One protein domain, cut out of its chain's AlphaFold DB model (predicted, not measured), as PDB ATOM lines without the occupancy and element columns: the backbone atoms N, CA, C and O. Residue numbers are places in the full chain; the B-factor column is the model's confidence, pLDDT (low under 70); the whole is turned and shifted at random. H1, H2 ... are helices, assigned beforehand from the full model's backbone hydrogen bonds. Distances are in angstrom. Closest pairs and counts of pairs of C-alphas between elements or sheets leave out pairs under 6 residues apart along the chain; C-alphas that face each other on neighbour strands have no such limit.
ATOM      1  N   ASP A  10       9.847 -20.593 -43.612       91.62
ATOM      2  CA  ASP A  10       8.995 -21.264 -44.587       91.62
ATOM      3  C   ASP A  10       8.471 -22.602 -44.068       91.62
ATOM      4  O   ASP A  10       7.278 -22.876 -44.198       91.62
ATOM      5  N   ASP A  11       9.309 -23.398 -43.398       91.75
ATOM      6  CA  ASP A  11       8.855 -24.625 -42.735       91.75
ATOM      7  C   ASP A  11       7.767 -24.317 -41.695       91.75
ATOM      8  O   ASP A  11       6.748 -25.012 -41.614       91.75
ATOM      9  N   PHE A  12       7.944 -23.254 -40.903       90.38
ATOM     10  CA  PHE A  12       6.954 -22.891 -39.892       90.38
ATOM     11  C   PHE A  12       5.671 -22.311 -40.493       90.38
ATOM     12  O   PHE A  12       4.587 -22.556 -39.961       90.38
ATOM     13  N   ARG A  13       5.763 -21.615 -41.626       92.81
ATOM     14  CA  ARG A  13       4.605 -21.158 -42.399       92.81
ATOM     15  C   ARG A  13       3.796 -22.328 -42.951       92.81
ATOM     16  O   ARG A  13       2.591 -22.373 -42.723       92.81
ATOM     17  N   VAL A  14       4.453 -23.324 -43.556       93.38
ATOM     18  CA  VAL A  14       3.786 -24.565 -44.000       93.38
ATOM     19  C   VAL A  14       3.117 -25.266 -42.815       93.38
ATOM     20  O   VAL A  14       1.991 -25.745 -42.933       93.38
ATOM     21  N   PHE A  15       3.764 -25.285 -41.642       92.69
ATOM     22  CA  PHE A  15       3.152 -25.841 -40.435       92.69
ATOM     23  C   PHE A  15       1.902 -25.065 -40.009       92.69
ATOM     24  O   PHE A  15       0.862 -25.674 -39.752       92.69
ATOM     25  N   ALA A  16       2.004 -23.737 -39.929       90.62
ATOM     26  CA  ALA A  16       0.906 -22.859 -39.546       90.62
ATOM     27  C   ALA A  16      -0.295 -23.045 -40.478       90.62
ATOM     28  O   ALA A  16      -1.414 -23.211 -39.998       90.62
ATOM     29  N   ASP A  17      -0.064 -23.127 -41.788       90.62
ATOM     30  CA  ASP A  17      -1.110 -23.392 -42.774       90.62
ATOM     31  C   ASP A  17      -1.723 -24.790 -42.593       90.62
ATOM     32  O   ASP A  17      -2.953 -24.933 -42.579       90.62
ATOM     33  N   ALA A  18      -0.904 -25.813 -42.336       91.81
ATOM     34  CA  ALA A  18      -1.386 -27.169 -42.076       91.81
ATOM     35  C   ALA A  18      -2.290 -27.247 -40.832       91.81
ATOM     36  O   ALA A  18      -3.256 -28.012 -40.833       91.81
ATOM     37  N   VAL A  19      -2.063 -26.431 -39.794       89.06
ATOM     38  CA  VAL A  19      -2.902 -26.395 -38.572       89.06
ATOM     39  C   VAL A  19      -3.943 -25.266 -38.545       89.06
ATOM     40  O   VAL A  19      -4.761 -25.232 -37.632       89.06
ATOM     41  N   SER A  20      -3.957 -24.390 -39.551       84.56
ATOM     42  CA  SER A  20      -4.789 -23.175 -39.611       84.56
ATOM     43  C   SER A  20      -6.308 -23.408 -39.602       84.56
ATOM     44  O   SER A  20      -6.794 -24.491 -39.960       84.56
ATOM     45  N   ASN A  21      -7.045 -22.355 -39.233       81.94
ATOM     46  CA  ASN A  21      -8.495 -22.183 -39.395       81.94
ATOM     47  C   ASN A  21      -8.829 -20.686 -39.622       81.94
ATOM     48  O   ASN A  21      -7.937 -19.888 -39.918       81.94
ATOM     49  N   ASP A  22     -10.097 -20.289 -39.465       80.12
ATOM     50  CA  ASP A  22     -10.550 -18.895 -39.623       80.12
ATOM     51  C   ASP A  22      -9.905 -17.883 -38.655       80.12
ATOM     52  O   ASP A  22      -9.926 -16.682 -38.920       80.12
ATOM     53  N   ILE A  23      -9.298 -18.346 -37.559       80.88
ATOM     54  CA  ILE A  23      -8.683 -17.502 -36.517       80.88
ATOM     55  C   ILE A  23      -7.161 -17.646 -36.518       80.88
ATOM     56  O   ILE A  23      -6.430 -16.666 -36.380       80.88
ATOM     57  N   ASP A  42      -5.366  -1.724 -28.709       80.31
ATOM     58  CA  ASP A  42      -5.341  -0.608 -29.647       80.31
ATOM     59  C   ASP A  42      -6.121   0.565 -29.036       80.31
ATOM     60  O   ASP A  42      -7.347   0.505 -28.873       80.31
ATOM     61  N   ASP A  43      -5.409   1.636 -28.691       78.12
ATOM     62  CA  ASP A  43      -5.991   2.842 -28.096       78.12
ATOM     63  C   ASP A  43      -7.095   3.450 -28.982       78.12
ATOM     64  O   ASP A  43      -8.071   4.005 -28.469       78.12
ATOM     65  N   GLY A  44      -7.013   3.285 -30.308       78.94
ATOM     66  CA  GLY A  44      -8.044   3.753 -31.235       78.94
ATOM     67  C   GLY A  44      -9.380   3.028 -31.054       78.94
ATOM     68  O   GLY A  44     -10.441   3.651 -31.089       78.94
ATOM     69  N   ALA A  45      -9.342   1.724 -30.775       74.81
ATOM     70  CA  ALA A  45     -10.548   0.940 -30.518       74.81
ATOM     71  C   ALA A  45     -11.167   1.217 -29.132       74.81
ATOM     72  O   ALA A  45     -12.341   0.907 -28.928       74.81
ATOM     73  N   LEU A  46     -10.411   1.813 -28.197       73.25
ATOM     74  CA  LEU A  46     -10.935   2.323 -26.920       73.25
ATOM     75  C   LEU A  46     -11.643   3.669 -27.076       73.25
ATOM     76  O   LEU A  46     -12.656   3.904 -26.419       73.25
ATOM     77  N   ALA A  47     -11.097   4.553 -27.911       80.44
ATOM     78  CA  ALA A  47     -11.606   5.911 -28.069       80.44
ATOM     79  C   ALA A  47     -12.992   5.944 -28.736       80.44
ATOM     80  O   ALA A  47     -13.846   6.738 -28.346       80.44
ATOM     81  N   GLU A  48     -13.234   5.057 -29.707       79.69
ATOM     82  CA  GLU A  48     -14.511   4.954 -30.422       79.69
ATOM     83  C   GLU A  48     -14.960   3.488 -30.558       79.69
ATOM     84  O   GLU A  48     -14.778   2.872 -31.615       79.69
ATOM     85  N   PRO A  49     -15.569   2.890 -29.518       79.88
ATOM     86  CA  PRO A  49     -16.024   1.510 -29.590       79.88
ATOM     87  C   PRO A  49     -17.170   1.383 -30.600       79.88
ATOM     88  O   PRO A  49     -18.273   1.892 -30.393       79.88
ATOM     89  N   ARG A  50     -16.924   0.672 -31.703       85.12
ATOM     90  CA  ARG A  50     -17.935   0.375 -32.726       85.12
ATOM     91  C   ARG A  50     -18.276  -1.105 -32.724       85.12
ATOM     92  O   ARG A  50     -17.420  -1.947 -32.974       85.12
ATOM     93  N   VAL A  51     -19.545  -1.408 -32.462       90.31
ATOM     94  CA  VAL A  51     -20.087  -2.755 -32.648       90.31
ATOM     95  C   VAL A  51     -20.317  -2.975 -34.138       90.31
ATOM     96  O   VAL A  51     -21.019  -2.192 -34.776       90.31
ATOM     97  N   THR A  52     -19.739  -4.036 -34.690       91.31
ATOM     98  CA  THR A  52     -19.884  -4.383 -36.110       91.31
ATOM     99  C   THR A  52     -20.474  -5.777 -36.257       91.31
ATOM    100  O   THR A  52     -20.325  -6.617 -35.368       91.31
ATOM    101  N   ALA A  53     -21.128  -6.055 -37.384       91.75
ATOM    102  CA  ALA A  53     -21.419  -7.437 -37.749       91.75
ATOM    103  C   ALA A  53     -20.096  -8.206 -37.918       91.75
ATOM    104  O   ALA A  53     -19.088  -7.636 -38.347       91.75
ATOM    105  N   LEU A  54     -20.083  -9.473 -37.508       90.50
ATOM    106  CA  LEU A  54     -18.964 -10.368 -37.760       90.50
ATOM    107  C   LEU A  54     -19.160 -11.016 -39.130       90.50
ATOM    108  O   LEU A  54     -20.151 -11.708 -39.350       90.50
ATOM    109  N   GLU A  55     -18.208 -10.788 -40.026       89.06
ATOM    110  CA  GLU A  55     -18.198 -11.392 -41.357       89.06
ATOM    111  C   GLU A  55     -17.598 -12.803 -41.327       89.06
ATOM    112  O   GLU A  55     -16.804 -13.144 -40.440       89.06
ATOM    113  N   ARG A  56     -17.970 -13.620 -42.318       86.25
ATOM    114  CA  ARG A  56     -17.395 -14.958 -42.517       86.25
ATOM    115  C   ARG A  56     -15.910 -14.863 -42.899       86.25
ATOM    116  O   ARG A  56     -15.466 -13.906 -43.533       86.25
ATOM    117  N   GLY A  57     -15.140 -15.851 -42.455       82.56
ATOM    118  CA  GLY A  57     -13.694 -15.943 -42.611       82.56
ATOM    119  C   GLY A  57     -13.246 -16.639 -43.899       82.56
ATOM    120  O   GLY A  57     -13.982 -16.766 -44.874       82.56
ATOM    121  N   ARG A  58     -11.994 -17.113 -43.894       73.00
ATOM    122  CA  ARG A  58     -11.321 -17.761 -45.035       73.00
ATOM    123  C   ARG A  58     -11.916 -19.121 -45.399       73.00
ATOM    124  O   ARG A  58     -11.776 -19.544 -46.543       73.00
ATOM    125  N   THR A  59     -12.510 -19.816 -44.435       69.94
ATOM    126  CA  THR A  59     -13.167 -21.117 -44.612       69.94
ATOM    127  C   THR A  59     -14.688 -21.010 -44.579       69.94
ATOM    128  O   THR A  59     -15.352 -22.005 -44.316       69.94
ATOM    129  N   ASP A  60     -15.229 -19.811 -44.832       75.62
ATOM    130  CA  ASP A  60     -16.665 -19.486 -44.797       75.62
ATOM    131  C   ASP A  60     -17.330 -19.671 -43.411       75.62
ATOM    132  O   ASP A  60     -18.536 -19.491 -43.229       75.62
ATOM    133  N   GLY A  61     -16.539 -19.974 -42.378       81.88
ATOM    134  CA  GLY A  61     -16.968 -20.027 -40.985       81.88
ATOM    135  C   GLY A  61     -16.910 -18.657 -40.313       81.88
ATOM    136  O   GLY A  61     -16.217 -17.745 -40.761       81.88
ATOM    137  N   LEU A  62     -17.632 -18.491 -39.205       86.94
ATOM    138  CA  LEU A  62     -17.508 -17.286 -38.385       86.94
ATOM    139  C   LEU A  62     -16.225 -17.372 -37.532       86.94
ATOM    140  O   LEU A  62     -16.062 -18.346 -36.793       86.94
ATOM    141  N   PRO A  63     -15.323 -16.371 -37.576       87.19
ATOM    142  CA  PRO A  63     -14.073 -16.382 -36.816       87.19
ATOM    143  C   PRO A  63     -14.325 -16.064 -35.329       87.19
ATOM    144  O   PRO A  63     -14.049 -14.963 -34.848       87.19
ATOM    145  N   ILE A  64     -14.880 -17.030 -34.594       87.00
ATOM    146  CA  ILE A  64     -15.260 -16.905 -33.178       87.00
ATOM    147  C   ILE A  64     -14.238 -17.599 -32.288       87.00
ATOM    148  O   ILE A  64     -14.013 -18.794 -32.423       87.00
ATOM    149  N   SER A  65     -13.674 -16.874 -31.321       82.50
ATOM    150  CA  SER A  65     -12.813 -17.460 -30.290       82.50
ATOM    151  C   SER A  65     -13.583 -17.704 -28.992       82.50
ATOM    152  O   SER A  65     -14.214 -16.774 -28.478       82.50
ATOM    153  N   GLY A  66     -13.443 -18.889 -28.391       73.38
ATOM    154  CA  GLY A  66     -14.167 -19.239 -27.158       73.38
ATOM    155  C   GLY A  66     -13.856 -18.345 -25.946       73.38
ATOM    156  O   GLY A  66     -14.731 -18.088 -25.130       73.38
ATOM    157  N   SER A  67     -12.632 -17.811 -25.847       71.19
ATOM    158  CA  SER A  67     -12.186 -17.009 -24.688       71.19
ATOM    159  C   SER A  67     -12.931 -15.681 -24.480       71.19
ATOM    160  O   SER A  67     -12.911 -15.158 -23.370       71.19
ATOM    161  N   ASN A  68     -13.606 -15.166 -25.516       76.06
ATOM    162  CA  ASN A  68     -14.281 -13.859 -25.518       76.06
ATOM    163  C   ASN A  68     -15.735 -13.938 -26.009       76.06
ATOM    164  O   ASN A  68     -16.290 -12.948 -26.488       76.06
ATOM    165  N   LEU A  69     -16.347 -15.121 -25.946       87.56
ATOM    166  CA  LEU A  69     -17.696 -15.339 -26.450       87.56
ATOM    167  C   LEU A  69     -18.750 -14.882 -25.429       87.56
ATOM    168  O   LEU A  69     -18.828 -15.407 -24.320       87.56
ATOM    169  N   GLY A  70     -19.594 -13.930 -25.829       89.25
ATOM    170  CA  GLY A  70     -20.805 -13.553 -25.101       89.25
ATOM    171  C   GLY A  70     -22.039 -14.206 -25.721       89.25
ATOM    172  O   GLY A  70     -22.242 -14.110 -26.930       89.25
ATOM    173  N   ILE A  71     -22.876 -14.848 -24.903       89.62
ATOM    174  CA  ILE A  71     -24.116 -15.497 -25.352       89.62
ATOM    175  C   ILE A  71     -25.306 -14.789 -24.706       89.62
ATOM    176  O   ILE A  71     -25.449 -14.771 -23.484       89.62
ATOM    177  N   GLY A  72     -26.173 -14.204 -25.532       88.31
ATOM    178  CA  GLY A  72     -27.433 -13.632 -25.069       88.31
ATOM    179  C   GLY A  72     -28.419 -14.737 -24.697       88.31
ATOM    180  O   GLY A  72     -28.749 -15.572 -25.531       88.31
ATOM    181  N   LEU A  73     -28.912 -14.727 -23.456       87.94
ATOM    182  CA  LEU A  73     -29.842 -15.744 -22.942       87.94
ATOM    183  C   LEU A  73     -31.305 -15.280 -22.906       87.94
ATOM    184  O   LEU A  73     -32.152 -15.999 -22.379       87.94
ATOM    185  N   THR A  74     -31.599 -14.092 -23.448       88.12
ATOM    186  CA  THR A  74     -32.962 -13.542 -23.533       88.12
ATOM    187  C   THR A  74     -33.884 -14.471 -24.312       88.12
ATOM    188  O   THR A  74     -34.996 -14.742 -23.876       88.12
ATOM    189  N   ASP A  75     -33.395 -14.996 -25.435       87.19
ATOM    190  CA  ASP A  75     -34.048 -16.068 -26.175       87.19
ATOM    191  C   ASP A  75     -33.120 -17.281 -26.203       87.19
ATOM    192  O   ASP A  75     -32.196 -17.381 -27.012       87.19
ATOM    193  N   ARG A  76     -33.369 -18.208 -25.275       85.81
ATOM    194  CA  ARG A  76     -32.556 -19.415 -25.098       85.81
ATOM    195  C   ARG A  76     -32.637 -20.352 -26.300       85.81
ATOM    196  O   ARG A  76     -31.700 -21.113 -26.522       85.81
ATOM    197  N   THR A  77     -33.694 -20.264 -27.110       85.69
ATOM    198  CA  THR A  77     -33.860 -21.113 -28.302       85.69
ATOM    199  C   THR A  77     -32.842 -20.796 -29.396       85.69
ATOM    200  O   THR A  77     -32.595 -21.625 -30.264       85.69
ATOM    201  N   ARG A  78     -32.194 -19.625 -29.317       87.94
ATOM    202  CA  ARG A  78     -31.108 -19.215 -30.215       87.94
ATOM    203  C   ARG A  78     -29.737 -19.741 -29.797       87.94
ATOM    204  O   ARG A  78     -28.772 -19.537 -30.522       87.94
ATOM    205  N   THR A  79     -29.613 -20.382 -28.640       91.56
ATOM    206  CA  THR A  79     -28.334 -20.959 -28.216       91.56
ATOM    207  C   THR A  79     -28.052 -22.259 -28.966       91.56
ATOM    208  O   THR A  79     -28.973 -23.004 -29.297       91.56
ATOM    209  N   VAL A  80     -26.776 -22.539 -29.226       93.50
ATOM    210  CA  VAL A  80     -26.308 -23.750 -29.919       93.50
ATOM    211  C   VAL A  80     -25.328 -24.510 -29.017       93.50
ATOM    212  O   VAL A  80     -24.722 -23.889 -28.135       93.50
ATOM    213  N   PRO A  81     -25.180 -25.838 -29.165       94.38
ATOM    214  CA  PRO A  81     -24.330 -26.603 -28.269       94.38
ATOM    215  C   PRO A  81     -22.856 -26.449 -28.649       94.38
ATOM    216  O   PRO A  81     -22.497 -26.327 -29.819       94.38
ATOM    217  N   PHE A  82     -21.980 -26.545 -27.651       94.31
ATOM    218  CA  PHE A  82     -20.569 -26.807 -27.909       94.31
ATOM    219  C   PHE A  82     -20.371 -28.276 -28.279       94.31
ATOM    220  O   PHE A  82     -21.081 -29.160 -27.791       94.31
ATOM    221  N   PHE A  83     -19.374 -28.543 -29.114       95.88
ATOM    222  CA  PHE A  83     -18.987 -29.893 -29.499       95.88
ATOM    223  C   PHE A  83     -17.477 -29.983 -29.670       95.88
ATOM    224  O   PHE A  83     -16.838 -29.018 -30.070       95.88
ATOM    225  N   ASN A  84     -16.911 -31.158 -29.404       95.12
ATOM    226  CA  ASN A  84     -15.552 -31.489 -29.804       95.12
ATOM    227  C   ASN A  84     -15.410 -32.998 -30.009       95.12
ATOM    228  O   ASN A  84     -15.818 -33.767 -29.132       95.12
ATOM    229  N   PRO A  85     -14.713 -33.438 -31.071       95.62
ATOM    230  CA  PRO A  85     -14.154 -34.778 -31.116       95.62
ATOM    231  C   PRO A  85     -13.305 -35.048 -29.866       95.62
ATOM    232  O   PRO A  85     -12.633 -34.155 -29.344       95.62
ATOM    233  N   SER A  86     -13.308 -36.291 -29.382       92.44
ATOM    234  CA  SER A  86     -12.635 -36.644 -28.123       92.44
ATOM    235  C   SER A  86     -11.169 -36.183 -28.081       92.44
ATOM    236  O   SER A  86     -10.367 -36.524 -28.954       92.44
ATOM    237  N   GLY A  87     -10.819 -35.399 -27.057       92.31
ATOM    238  CA  GLY A  87      -9.473 -34.860 -26.847       92.31
ATOM    239  C   GLY A  87      -9.055 -33.744 -27.812       92.31
ATOM    240  O   GLY A  87      -7.881 -33.362 -27.793       92.31
ATOM    241  N   ALA A  88      -9.956 -33.251 -28.664       95.06
ATOM    242  CA  ALA A  88      -9.720 -32.100 -29.528       95.06
ATOM    243  C   ALA A  88      -9.940 -30.765 -28.794       95.06
ATOM    244  O   ALA A  88     -10.417 -30.736 -27.660       95.06
ATOM    245  N   ARG A  89      -9.549 -29.665 -29.447       90.44
ATOM    246  CA  ARG A  89      -9.715 -28.281 -28.969       90.44
ATOM    247  C   ARG A  89     -10.231 -27.371 -30.090       90.44
ATOM    248  O   ARG A  89      -9.475 -26.530 -30.570       90.44
ATOM    249  N   GLY A  90     -11.437 -27.642 -30.583       89.69
ATOM    250  CA  GLY A  90     -12.111 -26.902 -31.660       89.69
ATOM    251  C   GLY A  90     -13.543 -26.504 -31.302       89.69
ATOM    252  O   GLY A  90     -14.384 -26.372 -32.187       89.69
ATOM    253  N   GLU A  91     -13.828 -26.356 -30.008       91.88
ATOM    254  CA  GLU A  91     -15.162 -26.091 -29.466       91.88
ATOM    255  C   GLU A  91     -15.784 -24.826 -30.051       91.88
ATOM    256  O   GLU A  91     -16.981 -24.782 -30.317       91.88
ATOM    257  N   ASP A  92     -14.959 -23.811 -30.280       90.50
ATOM    258  CA  ASP A  92     -15.343 -22.525 -30.832       90.50
ATOM    259  C   ASP A  92     -15.604 -22.599 -32.340       90.50
ATOM    260  O   ASP A  92     -16.585 -22.031 -32.816       90.50
ATOM    261  N   ALA A  93     -14.809 -23.379 -33.075       91.00
ATOM    262  CA  ALA A  93     -15.035 -23.653 -34.491       91.00
ATOM    263  C   ALA A  93     -16.354 -24.408 -34.735       91.00
ATOM    264  O   ALA A  93     -17.106 -24.052 -35.641       91.00
ATOM    265  N   PHE A  94     -16.674 -25.422 -33.922       93.38
ATOM    266  CA  PHE A  94     -17.946 -26.144 -34.063       93.38
ATOM    267  C   PHE A  94     -19.137 -25.350 -33.543       93.38
ATOM    268  O   PHE A  94     -20.210 -25.426 -34.132       93.38
ATOM    269  N   PHE A  95     -18.950 -24.543 -32.497       93.62
ATOM    270  CA  PHE A  95     -19.965 -23.577 -32.092       93.62
ATOM    271  C   PHE A  95     -20.272 -22.610 -33.243       93.62
ATOM    272  O   PHE A  95     -21.433 -22.418 -33.586       93.62
ATOM    273  N   ALA A  96     -19.240 -22.067 -33.898       91.56
ATOM    274  CA  ALA A  96     -19.393 -21.196 -35.060       91.56
ATOM    275  C   ALA A  96     -20.108 -21.885 -36.231       91.56
ATOM    276  O   ALA A  96     -20.970 -21.271 -36.856       91.56
ATOM    277  N   ALA A  97     -19.796 -23.155 -36.504       91.19
ATOM    278  CA  ALA A  97     -20.489 -23.940 -37.524       91.19
ATOM    279  C   ALA A  97     -21.978 -24.150 -37.183       91.19
ATOM    280  O   ALA A  97     -22.832 -24.042 -38.061       91.19
ATOM    281  N   ALA A  98     -22.301 -24.388 -35.910       93.44
ATOM    282  CA  ALA A  98     -23.669 -24.615 -35.448       93.44
ATOM    283  C   ALA A  98     -24.552 -23.352 -35.477       93.44
ATOM    284  O   ALA A  98     -25.776 -23.467 -35.484       93.44
ATOM    285  N   LEU A  99     -23.963 -22.151 -35.508       92.12
ATOM    286  CA  LEU A  99     -24.711 -20.887 -35.550       92.12
ATOM    287  C   LEU A  99     -25.498 -20.672 -36.851       92.12
ATOM    288  O   LEU A  99     -26.444 -19.882 -36.848       92.12
ATOM    289  N   GLY A 100     -25.135 -21.336 -37.953       86.44
ATOM    290  CA  GLY A 100     -25.821 -21.192 -39.240       86.44
ATOM    291  C   GLY A 100     -25.880 -19.735 -39.717       86.44
ATOM    292  O   GLY A 100     -24.840 -19.115 -39.950       86.44
ATOM    293  N   ASP A 101     -27.097 -19.194 -39.836       86.56
ATOM    294  CA  ASP A 101     -27.380 -17.822 -40.300       86.56
ATOM    295  C   ASP A 101     -27.578 -16.805 -39.164       86.56
ATOM    296  O   ASP A 101     -28.016 -15.667 -39.380       86.56
ATOM    297  N   GLN A 102     -27.294 -17.192 -37.918       90.00
ATOM    298  CA  GLN A 102     -27.412 -16.264 -36.805       90.00
ATOM    299  C   GLN A 102     -26.437 -15.093 -36.950       90.00
ATOM    300  O   GLN A 102     -25.238 -15.257 -37.162       90.00
ATOM    301  N   LYS A 103     -26.958 -13.877 -36.756       88.31
ATOM    302  CA  LYS A 103     -26.136 -12.665 -36.724       88.31
ATOM    303  C   LYS A 103     -25.261 -12.658 -35.477       88.31
ATOM    304  O   LYS A 103     -25.780 -12.611 -34.359       88.31
ATOM    305  N   VAL A 104     -23.952 -12.621 -35.687       92.12
ATOM    306  CA  VAL A 104     -22.950 -12.428 -34.637       92.12
ATOM    307  C   VAL A 104     -22.403 -11.014 -34.734       92.12
ATOM    308  O   VAL A 104     -22.136 -10.513 -35.825       92.12
ATOM    309  N   ALA A 105     -22.255 -10.357 -33.589       91.88
ATOM    310  CA  ALA A 105     -21.679  -9.025 -33.497       91.88
ATOM    311  C   ALA A 105     -20.292  -9.095 -32.854       91.88
ATOM    312  O   ALA A 105     -20.088  -9.791 -31.859       91.88
ATOM    313  N   ARG A 106     -19.348  -8.333 -33.402       89.81
ATOM    314  CA  ARG A 106     -18.055  -8.069 -32.785       89.81
ATOM    315  C   ARG A 106     -18.184  -6.837 -31.904       89.81
ATOM    316  O   ARG A 106     -18.487  -5.749 -32.389       89.81
ATOM    317  N   VAL A 107     -17.928  -7.014 -30.614       87.75
ATOM    318  CA  VAL A 107     -17.907  -5.927 -29.632       87.75
ATOM    319  C   VAL A 107     -16.448  -5.679 -29.238       87.75
ATOM    320  O   VAL A 107     -15.784  -6.627 -28.811       87.75
ATOM    321  N   PRO A 108     -15.912  -4.455 -29.396       84.44
ATOM    322  CA  PRO A 108     -14.548  -4.141 -28.991       84.44
ATOM    323  C   PRO A 108     -14.480  -4.082 -27.464       84.44
ATOM    324  O   PRO A 108     -14.823  -3.080 -26.843       84.44
ATOM    325  N   VAL A 109     -14.067  -5.191 -26.858       78.50
ATOM    326  CA  VAL A 109     -13.805  -5.294 -25.421       78.50
ATOM    327  C   VAL A 109     -12.363  -5.707 -25.198       78.50
ATOM    328  O   VAL A 109     -11.808  -6.506 -25.955       78.50
ATOM    329  N   TYR A 110     -11.767  -5.186 -24.133       78.06
ATOM    330  CA  TYR A 110     -10.442  -5.601 -23.704       78.06
ATOM    331  C   TYR A 110     -10.558  -6.583 -22.561       78.06
ATOM    332  O   TYR A 110     -11.043  -6.251 -21.482       78.06
ATOM    333  N   THR A 111     -10.082  -7.795 -22.816       78.81
ATOM    334  CA  THR A 111      -9.838  -8.774 -21.771       78.81
ATOM    335  C   THR A 111      -8.351  -9.041 -21.674       78.81
ATOM    336  O   THR A 111      -7.628  -9.029 -22.675       78.81
ATOM    337  N   PHE A 112      -7.898  -9.340 -20.466       81.81
ATOM    338  CA  PHE A 112      -6.582  -9.909 -20.281       81.81
ATOM    339  C   PHE A 112      -6.659 -11.427 -20.493       81.81
ATOM    340  O   PHE A 112      -7.372 -12.123 -19.772       81.81
ATOM    341  N   HIS A 113      -5.906 -11.950 -21.463       82.88
ATOM    342  CA  HIS A 113      -5.827 -13.385 -21.744       82.88
ATOM    343  C   HIS A 113      -4.385 -13.886 -21.614       82.88
ATOM    344  O   HIS A 113      -3.532 -13.616 -22.462       82.88
ATOM    345  N   THR A 137      12.500 -21.073 -26.419       82.44
ATOM    346  CA  THR A 137      13.510 -21.876 -25.725       82.44
ATOM    347  C   THR A 137      13.041 -22.343 -24.347       82.44
ATOM    348  O   THR A 137      13.673 -23.234 -23.791       82.44
ATOM    349  N   ASP A 138      11.949 -21.792 -23.793       88.56
ATOM    350  CA  ASP A 138      11.383 -22.273 -22.527       88.56
ATOM    351  C   ASP A 138      10.668 -23.617 -22.770       88.56
ATOM    352  O   ASP A 138       9.671 -23.653 -23.506       88.56
ATOM    353  N   PRO A 139      11.114 -24.727 -22.148       90.06
ATOM    354  CA  PRO A 139      10.505 -26.038 -22.353       90.06
ATOM    355  C   PRO A 139       9.003 -26.071 -22.051       90.06
ATOM    356  O   PRO A 139       8.260 -26.782 -22.724       90.06
ATOM    357  N   ARG A 140       8.521 -25.261 -21.098       89.88
ATOM    358  CA  ARG A 140       7.095 -25.198 -20.732       89.88
ATOM    359  C   ARG A 140       6.258 -24.561 -21.836       89.88
ATOM    360  O   ARG A 140       5.140 -25.001 -22.099       89.88
ATOM    361  N   VAL A 141       6.802 -23.535 -22.494       89.56
ATOM    362  CA  VAL A 141       6.172 -22.881 -23.650       89.56
ATOM    363  C   VAL A 141       6.067 -23.872 -24.804       89.56
ATOM    364  O   VAL A 141       4.990 -24.032 -25.381       89.56
ATOM    365  N   VAL A 142       7.162 -24.573 -25.098       90.88
ATOM    366  CA  VAL A 142       7.239 -25.551 -26.190       90.88
ATOM    367  C   VAL A 142       6.313 -26.746 -25.937       90.88
ATOM    368  O   VAL A 142       5.572 -27.152 -26.833       90.88
ATOM    369  N   GLU A 143       6.264 -27.263 -24.708       93.50
ATOM    370  CA  GLU A 143       5.352 -28.346 -24.328       93.50
ATOM    371  C   GLU A 143       3.881 -27.927 -24.445       93.50
ATOM    372  O   GLU A 143       3.053 -28.675 -24.977       93.50
ATOM    373  N   ARG A 144       3.535 -26.713 -23.996       91.88
ATOM    374  CA  ARG A 144       2.171 -26.187 -24.128       91.88
ATOM    375  C   ARG A 144       1.782 -26.009 -25.594       91.88
ATOM    376  O   ARG A 144       0.661 -26.362 -25.961       91.88
ATOM    377  N   PHE A 145       2.695 -25.494 -26.417       91.00
ATOM    378  CA  PHE A 145       2.496 -25.366 -27.858       91.00
ATOM    379  C   PHE A 145       2.240 -26.732 -28.502       91.00
ATOM    380  O   PHE A 145       1.222 -26.913 -29.164       91.00
ATOM    381  N   TYR A 146       3.075 -27.728 -28.209       94.31
ATOM    382  CA  TYR A 146       2.897 -29.093 -28.699       94.31
ATOM    383  C   TYR A 146       1.531 -29.695 -28.314       94.31
ATOM    384  O   TYR A 146       0.818 -30.224 -29.170       94.31
ATOM    385  N   LYS A 147       1.114 -29.559 -27.046       94.50
ATOM    386  CA  LYS A 147      -0.213 -30.013 -26.581       94.50
ATOM    387  C   LYS A 147      -1.358 -29.271 -27.278       94.50
ATOM    388  O   LYS A 147      -2.390 -29.881 -27.559       94.50
ATOM    389  N   ALA A 148      -1.192 -27.980 -27.572       91.81
ATOM    390  CA  ALA A 148      -2.162 -27.220 -28.356       91.81
ATOM    391  C   ALA A 148      -2.261 -27.759 -29.791       91.81
ATOM    392  O   ALA A 148      -3.368 -28.045 -30.234       91.81
ATOM    393  N   CYS A 149      -1.133 -28.022 -30.460       94.56
ATOM    394  CA  CYS A 149      -1.114 -28.629 -31.795       94.56
ATOM    395  C   CYS A 149      -1.817 -29.993 -31.827       94.56
ATOM    396  O   CYS A 149      -2.578 -30.261 -32.753       94.56
ATOM    397  N   LEU A 150      -1.614 -30.835 -30.804       96.00
ATOM    398  CA  LEU A 150      -2.354 -32.092 -30.661       96.00
ATOM    399  C   LEU A 150      -3.864 -31.859 -30.536       96.00
ATOM    400  O   LEU A 150      -4.639 -32.574 -31.154       96.00
ATOM    401  N   GLY A 151      -4.299 -30.868 -29.758       94.94
ATOM    402  CA  GLY A 151      -5.716 -30.518 -29.652       94.94
ATOM    403  C   GLY A 151      -6.302 -30.011 -30.971       94.94
ATOM    404  O   GLY A 151      -7.391 -30.436 -31.363       94.94
ATOM    405  N   TRP A 152      -5.569 -29.144 -31.671       94.44
ATOM    406  CA  TRP A 152      -6.024 -28.534 -32.918       94.44
ATOM    407  C   TRP A 152      -6.137 -29.536 -34.056       94.44
ATOM    408  O   TRP A 152      -7.128 -29.580 -34.785       94.44
ATOM    409  N   ILE A 153      -5.143 -30.413 -34.180       96.38
ATOM    410  CA  ILE A 153      -5.096 -31.343 -35.301       96.38
ATOM    411  C   ILE A 153      -6.185 -32.418 -35.241       96.38
ATOM    412  O   ILE A 153      -6.540 -33.001 -36.262       96.38
ATOM    413  N   ARG A 154      -6.734 -32.665 -34.051       96.94
ATOM    414  CA  ARG A 154      -7.810 -33.630 -33.824       96.94
ATOM    415  C   ARG A 154      -9.149 -33.152 -34.377       96.94
ATOM    416  O   ARG A 154      -9.858 -33.948 -34.975       96.94
ATOM    417  N   TYR A 155      -9.501 -31.874 -34.235       95.06
ATOM    418  CA  TYR A 155     -10.774 -31.394 -34.790       95.06
ATOM    419  C   TYR A 155     -10.694 -31.071 -36.283       95.06
ATOM    420  O   TYR A 155     -11.713 -31.108 -36.972       95.06
ATOM    421  N   LYS A 156      -9.494 -30.740 -36.787       95.25
ATOM    422  CA  LYS A 156      -9.308 -30.229 -38.149       95.25
ATOM    423  C   LYS A 156      -9.952 -31.109 -39.236       95.25
ATOM    424  O   LYS A 156     -10.598 -30.528 -40.105       95.25
ATOM    425  N   PRO A 157      -9.852 -32.455 -39.217       96.75
ATOM    426  CA  PRO A 157     -10.519 -33.286 -40.215       96.75
ATOM    427  C   PRO A 157     -12.035 -33.094 -40.259       96.75
ATOM    428  O   PRO A 157     -12.576 -32.933 -41.344       96.75
ATOM    429  N   LEU A 158     -12.710 -33.052 -39.105       96.44
ATOM    430  CA  LEU A 158     -14.155 -32.833 -39.070       96.44
ATOM    431  C   LEU A 158     -14.511 -31.431 -39.572       96.44
ATOM    432  O   LEU A 158     -15.401 -31.297 -40.401       96.44
ATOM    433  N   LEU A 159     -13.776 -30.396 -39.154       94.06
ATOM    434  CA  LEU A 159     -14.007 -29.041 -39.668       94.06
ATOM    435  C   LEU A 159     -13.836 -28.975 -41.196       94.06
ATOM    436  O   LEU A 159     -14.655 -28.385 -41.892       94.06
ATOM    437  N   MET A 160     -12.794 -29.621 -41.730       94.12
ATOM    438  CA  MET A 160     -12.564 -29.712 -43.173       94.12
ATOM    439  C   MET A 160     -13.698 -30.439 -43.898       94.12
ATOM    440  O   MET A 160     -14.047 -30.025 -45.001       94.12
ATOM    441  N   TRP A 161     -14.224 -31.505 -43.300       95.50
ATOM    442  CA  TRP A 161     -15.311 -32.320 -43.839       95.50
ATOM    443  C   TRP A 161     -16.634 -31.560 -43.892       95.50
ATOM    444  O   TRP A 161     -17.272 -31.535 -44.942       95.50
ATOM    445  N   LEU A 162     -16.996 -30.870 -42.805       92.50
ATOM    446  CA  LEU A 162     -18.200 -30.036 -42.738       92.50
ATOM    447  C   LEU A 162     -18.143 -28.863 -43.728       92.50
ATOM    448  O   LEU A 162     -19.162 -28.499 -44.302       92.50
ATOM    449  N   ALA A 163     -16.952 -28.306 -43.969       89.88
ATOM    450  CA  ALA A 163     -16.754 -27.236 -44.947       89.88
ATOM    451  C   ALA A 163     -16.815 -27.710 -46.414       89.88
ATOM    452  O   ALA A 163     -16.939 -26.889 -47.318       89.88
ATOM    453  N   GLY A 164     -16.688 -29.013 -46.678       91.00
ATOM    454  CA  GLY A 164     -16.727 -29.552 -48.036       91.00
ATOM    455  C   GLY A 164     -16.314 -31.017 -48.090       91.00
ATOM    456  O   GLY A 164     -15.194 -31.374 -47.726       91.00
ATOM    457  N   ARG A 165     -17.207 -31.886 -48.565       93.06
ATOM    458  CA  ARG A 165     -16.943 -33.331 -48.640       93.06
ATOM    459  C   ARG A 165     -16.226 -33.726 -49.924       93.06
ATOM    460  O   ARG A 165     -15.321 -34.556 -49.881       93.06
ATOM    461  N   ASP A 166     -16.594 -33.101 -51.037       94.12
ATOM    462  CA  ASP A 166     -16.180 -33.519 -52.382       94.12
ATOM    463  C   ASP A 166     -14.658 -33.499 -52.579       94.12
ATOM    464  O   ASP A 166     -14.094 -34.354 -53.260       94.12
ATOM    465  N   ASP A 167     -13.969 -32.549 -51.948       93.62
ATOM    466  CA  ASP A 167     -12.522 -32.384 -52.053       93.62
ATOM    467  C   ASP A 167     -11.761 -32.833 -50.790       93.62
ATOM    468  O   ASP A 167     -10.525 -32.721 -50.743       93.62
ATOM    469  N   PHE A 168     -12.464 -33.368 -49.782       96.06
ATOM    470  CA  PHE A 168     -11.903 -33.689 -48.469       96.06
ATOM    471  C   PHE A 168     -10.668 -34.581 -48.575       96.06
ATOM    472  O   PHE A 168      -9.622 -34.251 -48.018       96.06
ATOM    473  N   ASP A 169     -10.749 -35.676 -49.334       96.19
ATOM    474  CA  ASP A 169      -9.649 -36.635 -49.464       96.19
ATOM    475  C   ASP A 169      -8.394 -36.013 -50.082       96.19
ATOM    476  O   ASP A 169      -7.266 -36.403 -49.765       96.19
ATOM    477  N   SER A 170      -8.562 -35.047 -50.986       96.50
ATOM    478  CA  SER A 170      -7.436 -34.330 -51.587       96.50
ATOM    479  C   SER A 170      -6.777 -33.397 -50.563       96.50
ATOM    480  O   SER A 170      -5.557 -33.460 -50.362       96.50
ATOM    481  N   ARG A 171      -7.580 -32.620 -49.821       95.25
ATOM    482  CA  ARG A 171      -7.097 -31.709 -48.778       95.25
ATOM    483  C   ARG A 171      -6.473 -32.467 -47.609       95.25
ATOM    484  O   ARG A 171      -5.405 -32.082 -47.133       95.25
ATOM    485  N   ALA A 172      -7.082 -33.568 -47.172       96.69
ATOM    486  CA  ALA A 172      -6.570 -34.411 -46.096       96.69
ATOM    487  C   ALA A 172      -5.242 -35.076 -46.485       96.69
ATOM    488  O   ALA A 172      -4.318 -35.137 -45.667       96.69
ATOM    489  N   ARG A 173      -5.091 -35.523 -47.741       96.56
ATOM    490  CA  ARG A 173      -3.801 -36.022 -48.246       96.56
ATOM    491  C   ARG A 173      -2.727 -34.940 -48.247       96.56
ATOM    492  O   ARG A 173      -1.619 -35.223 -47.791       96.56
ATOM    493  N   ARG A 174      -3.055 -33.715 -48.677       96.25
ATOM    494  CA  ARG A 174      -2.125 -32.573 -48.647       96.25
ATOM    495  C   ARG A 174      -1.639 -32.280 -47.226       96.25
ATOM    496  O   ARG A 174      -0.439 -32.364 -46.978       96.25
ATOM    497  N   VAL A 175      -2.565 -32.059 -46.287       96.56
ATOM    498  CA  VAL A 175      -2.234 -31.770 -44.877       96.56
ATOM    499  C   VAL A 175      -1.432 -32.918 -44.255       96.56
ATOM    500  O   VAL A 175      -0.441 -32.693 -43.564       96.56
ATOM    501  N   SER A 176      -1.795 -34.172 -44.543       96.31
ATOM    502  CA  SER A 176      -1.023 -35.334 -44.078       96.31
ATOM    503  C   SER A 176       0.412 -35.340 -44.613       96.31
ATOM    504  O   SER A 176       1.330 -35.717 -43.884       96.31
ATOM    505  N   GLY A 177       0.613 -34.961 -45.878       96.06
ATOM    506  CA  GLY A 177       1.932 -34.849 -46.501       96.06
ATOM    507  C   GLY A 177       2.785 -33.760 -45.853       96.06
ATOM    508  O   GLY A 177       3.910 -34.037 -45.441       96.06
ATOM    509  N   GLU A 178       2.218 -32.565 -45.680       96.62
ATOM    510  CA  GLU A 178       2.866 -31.418 -45.028       96.62
ATOM    511  C   GLU A 178       3.292 -31.760 -43.594       96.62
ATOM    512  O   GLU A 178       4.456 -31.596 -43.229       96.62
ATOM    513  N   LEU A 179       2.395 -32.341 -42.791       96.94
ATOM    514  CA  LEU A 179       2.712 -32.719 -41.410       96.94
ATOM    515  C   LEU A 179       3.802 -33.796 -41.326       96.94
ATOM    516  O   LEU A 179       4.640 -33.744 -40.427       96.94
ATOM    517  N   ARG A 180       3.821 -34.767 -42.249       95.75
ATOM    518  CA  ARG A 180       4.884 -35.790 -42.302       95.75
ATOM    519  C   ARG A 180       6.225 -35.199 -42.718       95.75
ATOM    520  O   ARG A 180       7.246 -35.594 -42.165       95.75
ATOM    521  N   TYR A 181       6.216 -34.260 -43.661       94.56
ATOM    522  CA  TYR A 181       7.410 -33.526 -44.067       94.56
ATOM    523  C   TYR A 181       7.986 -32.709 -42.899       94.56
ATOM    524  O   TYR A 181       9.195 -32.722 -42.664       94.56
ATOM    525  N   LEU A 182       7.130 -32.040 -42.126       95.19
ATOM    526  CA  LEU A 182       7.547 -31.151 -41.041       95.19
ATOM    527  C   LEU A 182       7.943 -31.882 -39.756       95.19
ATOM    528  O   LEU A 182       8.847 -31.425 -39.059       95.19
ATOM    529  N   ALA A 183       7.313 -33.020 -39.451       95.12
ATOM    530  CA  ALA A 183       7.522 -33.772 -38.213       95.12
ATOM    531  C   ALA A 183       9.002 -33.943 -37.802       95.12
ATOM    532  O   ALA A 183       9.336 -33.510 -36.699       95.12
ATOM    533  N   PRO A 184       9.914 -34.479 -38.645       94.81
ATOM    534  CA  PRO A 184      11.311 -34.661 -38.245       94.81
ATOM    535  C   PRO A 184      12.057 -33.338 -38.013       94.81
ATOM    536  O   PRO A 184      12.979 -33.291 -37.203       94.81
ATOM    537  N   ARG A 185      11.677 -32.251 -38.701       93.69
ATOM    538  CA  ARG A 185      12.277 -30.919 -38.503       93.69
ATOM    539  C   ARG A 185      11.842 -30.325 -37.166       93.69
ATOM    540  O   ARG A 185      12.674 -29.872 -36.388       93.69
ATOM    541  N   MET A 186      10.548 -30.413 -36.864       92.31
ATOM    542  CA  MET A 186       9.999 -29.959 -35.585       92.31
ATOM    543  C   MET A 186      10.529 -30.783 -34.406       92.31
ATOM    544  O   MET A 186      10.844 -30.217 -33.364       92.31
ATOM    545  N   GLU A 187      10.680 -32.101 -34.567       94.31
ATOM    546  CA  GLU A 187      11.269 -32.983 -33.549       94.31
ATOM    547  C   GLU A 187      12.720 -32.607 -33.235       94.31
ATOM    548  O   GLU A 187      13.080 -32.515 -32.061       94.31
ATOM    549  N   ARG A 188      13.537 -32.313 -34.255       92.44
ATOM    550  CA  ARG A 188      14.901 -31.804 -34.042       92.44
ATOM    551  C   ARG A 188      14.910 -30.448 -33.345       92.44
ATOM    552  O   ARG A 188      15.706 -30.251 -32.434       92.44
ATOM    553  N   ARG A 189      14.016 -29.537 -33.741       89.62
ATOM    554  CA  ARG A 189      13.997 -28.154 -33.248       89.62
ATOM    555  C   ARG A 189      13.464 -27.999 -31.822       89.62
ATOM    556  O   ARG A 189      13.902 -27.094 -31.108       89.62
ATOM    557  N   PHE A 190      12.472 -28.806 -31.450       90.44
ATOM    558  CA  PHE A 190      11.718 -28.668 -30.198       90.44
ATOM    559  C   PHE A 190      11.909 -29.838 -29.233       90.44
ATOM    560  O   PHE A 190      11.436 -29.755 -28.102       90.44
ATOM    561  N   HIS A 191      12.563 -30.920 -29.665       92.69
ATOM    562  CA  HIS A 191      12.797 -32.127 -28.864       92.69
ATOM    563  C   HIS A 191      11.512 -32.745 -28.282       92.69
ATOM    564  O   HIS A 191      11.521 -33.357 -27.216       92.69
ATOM    565  N   LEU A 192      10.397 -32.600 -29.002       95.44
ATOM    566  CA  LEU A 192       9.095 -33.184 -28.677       95.44
ATOM    567  C   LEU A 192       8.576 -33.999 -29.859       95.44
ATOM    568  O   LEU A 192       8.873 -33.633 -30.992       95.44
ATOM    569  N   PRO A 193       7.767 -35.053 -29.634       96.81
ATOM    570  CA  PRO A 193       7.376 -36.000 -30.676       96.81
ATOM    571  C   PRO A 193       6.279 -35.437 -31.599       96.81
ATOM    572  O   PRO A 193       5.121 -35.878 -31.572       96.81
ATOM    573  N   PHE A 194       6.632 -34.452 -32.430       95.75
ATOM    574  CA  PHE A 194       5.746 -33.805 -33.405       95.75
ATOM    575  C   PHE A 194       5.213 -34.766 -34.475       95.75
ATOM    576  O   PHE A 194       4.131 -34.528 -35.010       95.75
ATOM    577  N   GLY A 195       5.847 -35.922 -34.691       96.56
ATOM    578  CA  GLY A 195       5.270 -37.010 -35.480       96.56
ATOM    579  C   GLY A 195       3.921 -37.512 -34.945       96.56
ATOM    580  O   GLY A 195       3.129 -38.060 -35.713       96.56
ATOM    581  N   GLN A 196       3.601 -37.291 -33.662       97.56
ATOM    582  CA  GLN A 196       2.259 -37.566 -33.131       97.56
ATOM    583  C   GLN A 196       1.185 -36.675 -33.762       97.56
ATOM    584  O   GLN A 196       0.092 -37.171 -34.001       97.56
ATOM    585  N   VAL A 197       1.480 -35.415 -34.095       97.12
ATOM    586  CA  VAL A 197       0.509 -34.498 -34.723       97.12
ATOM    587  C   VAL A 197       0.025 -35.079 -36.058       97.12
ATOM    588  O   VAL A 197      -1.176 -35.188 -36.293       97.12
ATOM    589  N   ALA A 198       0.950 -35.567 -36.891       96.25
ATOM    590  CA  ALA A 198       0.624 -36.218 -38.164       96.25
ATOM    591  C   ALA A 198      -0.171 -37.530 -37.983       96.25
ATOM    592  O   ALA A 198      -1.091 -37.825 -38.756       96.25
ATOM    593  N   ARG A 199       0.177 -38.329 -36.959       97.62
ATOM    594  CA  ARG A 199      -0.541 -39.572 -36.624       97.62
ATOM    595  C   ARG A 199      -1.967 -39.294 -36.165       97.62
ATOM    596  O   ARG A 199      -2.884 -39.979 -36.614       97.62
ATOM    597  N   GLU A 200      -2.147 -38.290 -35.314       97.94
ATOM    598  CA  GLU A 200      -3.452 -37.868 -34.812       97.94
ATOM    599  C   GLU A 200      -4.321 -37.323 -35.942       97.94
ATOM    600  O   GLU A 200      -5.449 -37.786 -36.076       97.94
ATOM    601  N   PHE A 201      -3.787 -36.471 -36.827       98.06
ATOM    602  CA  PHE A 201      -4.518 -36.036 -38.024       98.06
ATOM    603  C   PHE A 201      -5.042 -37.237 -38.817       98.06
ATOM    604  O   PHE A 201      -6.241 -37.382 -39.026       98.06
ATOM    605  N   SER A 202      -4.143 -38.165 -39.168       97.31
ATOM    606  CA  SER A 202      -4.492 -39.358 -39.948       97.31
ATOM    607  C   SER A 202      -5.536 -40.230 -39.237       97.31
ATOM    608  O   SER A 202      -6.390 -40.831 -39.889       97.31
ATOM    609  N   ARG A 203      -5.462 -40.336 -37.903       97.75
ATOM    610  CA  ARG A 203      -6.427 -41.084 -37.089       97.75
ATOM    611  C   ARG A 203      -7.814 -40.454 -37.154       97.75
ATOM    612  O   ARG A 203      -8.775 -41.191 -37.347       97.75
ATOM    613  N   PHE A 204      -7.905 -39.136 -37.005       98.06
ATOM    614  CA  PHE A 204      -9.177 -38.416 -37.016       98.06
ATOM    615  C   PHE A 204      -9.767 -38.318 -38.426       98.06
ATOM    616  O   PHE A 204     -10.966 -38.501 -38.589       98.06
ATOM    617  N   SER A 205      -8.940 -38.191 -39.471       97.94
ATOM    618  CA  SER A 205      -9.412 -38.264 -40.862       97.94
ATOM    619  C   SER A 205     -10.098 -39.592 -41.187       97.94
ATOM    620  O   SER A 205     -11.121 -39.594 -41.858       97.94
ATOM    621  N   ARG A 206      -9.591 -40.728 -40.684       97.44
ATOM    622  CA  ARG A 206     -10.200 -42.052 -40.942       97.44
ATOM    623  C   ARG A 206     -11.546 -42.273 -40.256       97.44
ATOM    624  O   ARG A 206     -12.281 -43.164 -40.660       97.44
ATOM    625  N   ARG A 207     -11.840 -41.516 -39.202       96.44
ATOM    626  CA  ARG A 207     -13.082 -41.633 -38.425       96.44
ATOM    627  C   ARG A 207     -13.981 -40.409 -38.591       96.44
ATOM    628  O   ARG A 207     -14.895 -40.226 -37.799       96.44
ATOM    629  N   VAL A 208     -13.717 -39.574 -39.595       97.31
ATOM    630  CA  VAL A 208     -14.393 -38.283 -39.762       97.31
ATOM    631  C   VAL A 208     -15.911 -38.430 -39.883       97.31
ATOM    632  O   VAL A 208     -16.635 -37.640 -39.294       97.31
ATOM    633  N   ALA A 209     -16.389 -39.500 -40.527       97.00
ATOM    634  CA  ALA A 209     -17.813 -39.822 -40.611       97.00
ATOM    635  C   ALA A 209     -18.443 -40.122 -39.236       97.00
ATOM    636  O   ALA A 209     -19.563 -39.708 -38.969       97.00
ATOM    637  N   LEU A 210     -17.712 -40.794 -38.340       97.44
ATOM    638  CA  LEU A 210     -18.165 -41.034 -36.966       97.44
ATOM    639  C   LEU A 210     -18.136 -39.742 -36.139       97.44
ATOM    640  O   LEU A 210     -19.036 -39.485 -35.345       97.44
ATOM    641  N   ASP A 211     -17.086 -38.932 -36.285       97.31
ATOM    642  CA  ASP A 211     -17.006 -37.635 -35.604       97.31
ATOM    643  C   ASP A 211     -18.147 -36.699 -36.079       97.31
ATOM    644  O   ASP A 211     -18.692 -35.957 -35.265       97.31
ATOM    645  N   GLU A 212     -18.564 -36.790 -37.346       97.31
ATOM    646  CA  GLU A 212     -19.747 -36.109 -37.890       97.31
ATOM    647  C   GLU A 212     -21.059 -36.647 -37.314       97.31
ATOM    648  O   GLU A 212     -21.880 -35.860 -36.859       97.31
ATOM    649  N   GLU A 213     -21.258 -37.966 -37.278       98.12
ATOM    650  CA  GLU A 213     -22.455 -38.562 -36.673       98.12
ATOM    651  C   GLU A 213     -22.635 -38.089 -35.222       98.12
ATOM    652  O   GLU A 213     -23.729 -37.707 -34.808       98.12
ATOM    653  N   ASN A 214     -21.539 -38.035 -34.460       97.81
ATOM    654  CA  ASN A 214     -21.547 -37.512 -33.096       97.81
ATOM    655  C   ASN A 214     -21.881 -36.014 -33.036       97.81
ATOM    656  O   ASN A 214     -22.556 -35.577 -32.102       97.81
ATOM    657  N   TYR A 215     -21.401 -35.228 -34.001       97.44
ATOM    658  CA  TYR A 215     -21.717 -33.806 -34.102       97.44
ATOM    659  C   TYR A 215     -23.211 -33.590 -34.378       97.44
ATOM    660  O   TYR A 215     -23.869 -32.862 -33.634       97.44
ATOM    661  N   GLU A 216     -23.774 -34.295 -35.359       97.62
ATOM    662  CA  GLU A 216     -25.202 -34.238 -35.698       97.62
ATOM    663  C   GLU A 216     -26.087 -34.727 -34.543       97.62
ATOM    664  O   GLU A 216     -27.085 -34.094 -34.190       97.62
ATOM    665  N   ALA A 217     -25.692 -35.814 -33.873       98.06
ATOM    666  CA  ALA A 217     -26.393 -36.308 -32.692       98.06
ATOM    667  C   ALA A 217     -26.399 -35.276 -31.551       98.06
ATOM    668  O   ALA A 217     -27.409 -35.123 -30.859       98.06
ATOM    669  N   ASN A 218     -25.297 -34.540 -31.364       97.50
ATOM    670  CA  ASN A 218     -25.205 -33.463 -30.380       97.50
ATOM    671  C   ASN A 218     -26.137 -32.289 -30.723       97.50
ATOM    672  O   ASN A 218     -26.830 -31.786 -29.835       97.50
ATOM    673  N   LEU A 219     -26.210 -31.892 -32.000       96.62
ATOM    674  CA  LEU A 219     -27.153 -30.871 -32.472       96.62
ATOM    675  C   LEU A 219     -28.608 -31.296 -32.225       96.62
ATOM    676  O   LEU A 219     -29.374 -30.548 -31.614       96.62
ATOM    677  N   ALA A 220     -28.971 -32.522 -32.609       96.88
ATOM    678  CA  ALA A 220     -30.320 -33.054 -32.419       96.88
ATOM    679  C   ALA A 220     -30.703 -33.175 -30.931       96.88
ATOM    680  O   ALA A 220     -31.830 -32.856 -30.532       96.88
ATOM    681  N   ALA A 221     -29.768 -33.611 -30.080       96.19
ATOM    682  CA  ALA A 221     -29.981 -33.686 -28.637       96.19
ATOM    683  C   ALA A 221     -30.208 -32.296 -28.023       96.19
ATOM    684  O   ALA A 221     -31.110 -32.130 -27.195       96.19
ATOM    685  N   TRP A 222     -29.432 -31.297 -28.452       95.38
ATOM    686  CA  TRP A 222     -29.601 -29.915 -28.016       95.38
ATOM    687  C   TRP A 222     -30.944 -29.335 -28.447       95.38
ATOM    688  O   TRP A 222     -31.656 -28.754 -27.630       95.38
ATOM    689  N   GLU A 223     -31.339 -29.551 -29.701       92.94
ATOM    690  CA  GLU A 223     -32.629 -29.095 -30.212       92.94
ATOM    691  C   GLU A 223     -33.792 -29.679 -29.397       92.94
ATOM    692  O   GLU A 223     -34.704 -28.956 -28.982       92.94
ATOM    693  N   LYS A 224     -33.739 -30.982 -29.093       92.69
ATOM    694  CA  LYS A 224     -34.732 -31.646 -28.239       92.69
ATOM    695  C   LYS A 224     -34.782 -31.028 -26.840       92.69
ATOM    696  O   LYS A 224     -35.878 -30.809 -26.317       92.69
ATOM    697  N   LEU A 225     -33.623 -30.739 -26.243       91.44
ATOM    698  CA  LEU A 225     -33.531 -30.086 -24.937       91.44
ATOM    699  C   LEU A 225     -34.163 -28.689 -24.976       91.44
ATOM    700  O   LEU A 225     -35.012 -28.384 -24.139       91.44
ATOM    701  N   MET A 226     -33.814 -27.865 -25.968       90.19
ATOM    702  CA  MET A 226     -34.360 -26.513 -26.107       90.19
ATOM    703  C   MET A 226     -35.881 -26.540 -26.297       90.19
ATOM    704  O   MET A 226     -36.596 -25.836 -25.583       90.19
ATOM    705  N   ARG A 227     -36.408 -27.423 -27.159       86.88
ATOM    706  CA  ARG A 227     -37.863 -27.606 -27.328       86.88
ATOM    707  C   ARG A 227     -38.549 -27.989 -26.011       86.88
ATOM    708  O   ARG A 227     -39.586 -27.420 -25.681       86.88
ATOM    709  N   ALA A 228     -37.962 -28.893 -25.223       85.19
ATOM    710  CA  ALA A 228     -38.510 -29.274 -23.918       85.19
ATOM    711  C   ALA A 228     -38.519 -28.107 -22.913       85.19
ATOM    712  O   ALA A 228     -39.475 -27.965 -22.151       85.19
ATOM    713  N   THR A 229     -37.501 -27.236 -22.929       77.50
ATOM    714  CA  THR A 229     -37.474 -26.049 -22.053       77.50
ATOM    715  C   THR A 229     -38.548 -25.017 -22.402       77.50
ATOM    716  O   THR A 229     -39.068 -24.368 -21.499       77.50
ATOM    717  N   VAL A 230     -38.936 -24.914 -23.677       70.00
ATOM    718  CA  VAL A 230     -40.038 -24.047 -24.130       70.00
ATOM    719  C   VAL A 230     -41.401 -24.607 -23.709       70.00
ATOM    720  O   VAL A 230     -42.286 -23.853 -23.322       70.00
ATOM    721  N   VAL A 231     -41.577 -25.933 -23.741       59.28
ATOM    722  CA  VAL A 231     -42.846 -26.594 -23.375       59.28
ATOM    723  C   VAL A 231     -43.112 -26.559 -21.859       59.28
ATOM    724  O   VAL A 231     -44.267 -26.620 -21.438       59.28
ATOM    725  N   HIS A 232     -42.071 -26.436 -21.028       57.53
ATOM    726  CA  HIS A 232     -42.176 -26.560 -19.568       57.53
ATOM    727  C   HIS A 232     -41.934 -25.266 -18.750       57.53
ATOM    728  O   HIS A 232     -42.005 -25.330 -17.523       57.53
ATOM    729  N   GLY A 233     -41.736 -24.094 -19.371       50.41
ATOM    730  CA  GLY A 233     -41.785 -22.772 -18.702       50.41
ATOM    731  C   GLY A 233     -42.805 -21.868 -19.405       50.41
ATOM    732  O   GLY A 233     -42.712 -21.684 -20.610       50.41
TER     733      GLY A 233
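Overview. This is residues 10 to 23, 42 to 113 and 137 to 233 of the 235 residues of an uncharacterized protein of Olsenella sp. oral taxon 809 str. F0356 (UniProt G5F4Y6). Helices H4, H5 and H6 lie side by side in an up-and-down bundle, each running against the one before, with H1 packed on H4 and H5. Long H7 runs away from one end of the bundle; short H3, among long loops, lies near H4 and H7, and small H2 lies far out. The 183 printed residues include seven named helices, H1 to H7, and no named strand: all helix. The whole is only just compact, close to loose, with a radius of gyration of the C-alphas of 18.7 A and spans of 58 by 46 by 30 A.

Arrangement. H1, residues 10 to 19, touches H5, residues 168 to 190, with the C-alphas of Ala 18 and Val 175 closest at 5.5 A. H2, residues 43 to 47, touches no helix. H3, residues 91 to 98, is close but not clearly touching H4, residues 139 to 162, the hub; the closest C-alphas, of Phe 94 and Leu 159, are 7.4 A apart. H4 and H5 form a helical hairpin at a shallow tilt of 6 degrees, closest at C-alphas Trp 161 and Phe 168, 5.9 A. H5 and H6, residues 195 to 206, form another, with C-alphas 183 and 195 at 4.8 A. H7, residues 208 to 232, touches H4 about perpendicular, at 81 degrees, with C-alphas 158 and 208 at 5.5 A. O i to N i+4 pairs are all within hydrogen-bond range except in H4, 16 of 20, and H5, 17 of 19.

Along the chain. H1 begins at C-alpha 10 (8.995, -21.264, -44.587). H4 measures 35.4 A, H5 30.3 A and H7 36.3 A, ending at C-alpha 232 (-42.176, -26.560, -19.568).

Size, cuts and confidence. Residues 24 to 41 and 114 to 136 are not printed; the gaps are 18.5 A and 21.5 A between C-alphas. The link H2 to H3 is long. Residues 59 and 231 to 233 have pLDDT under 70.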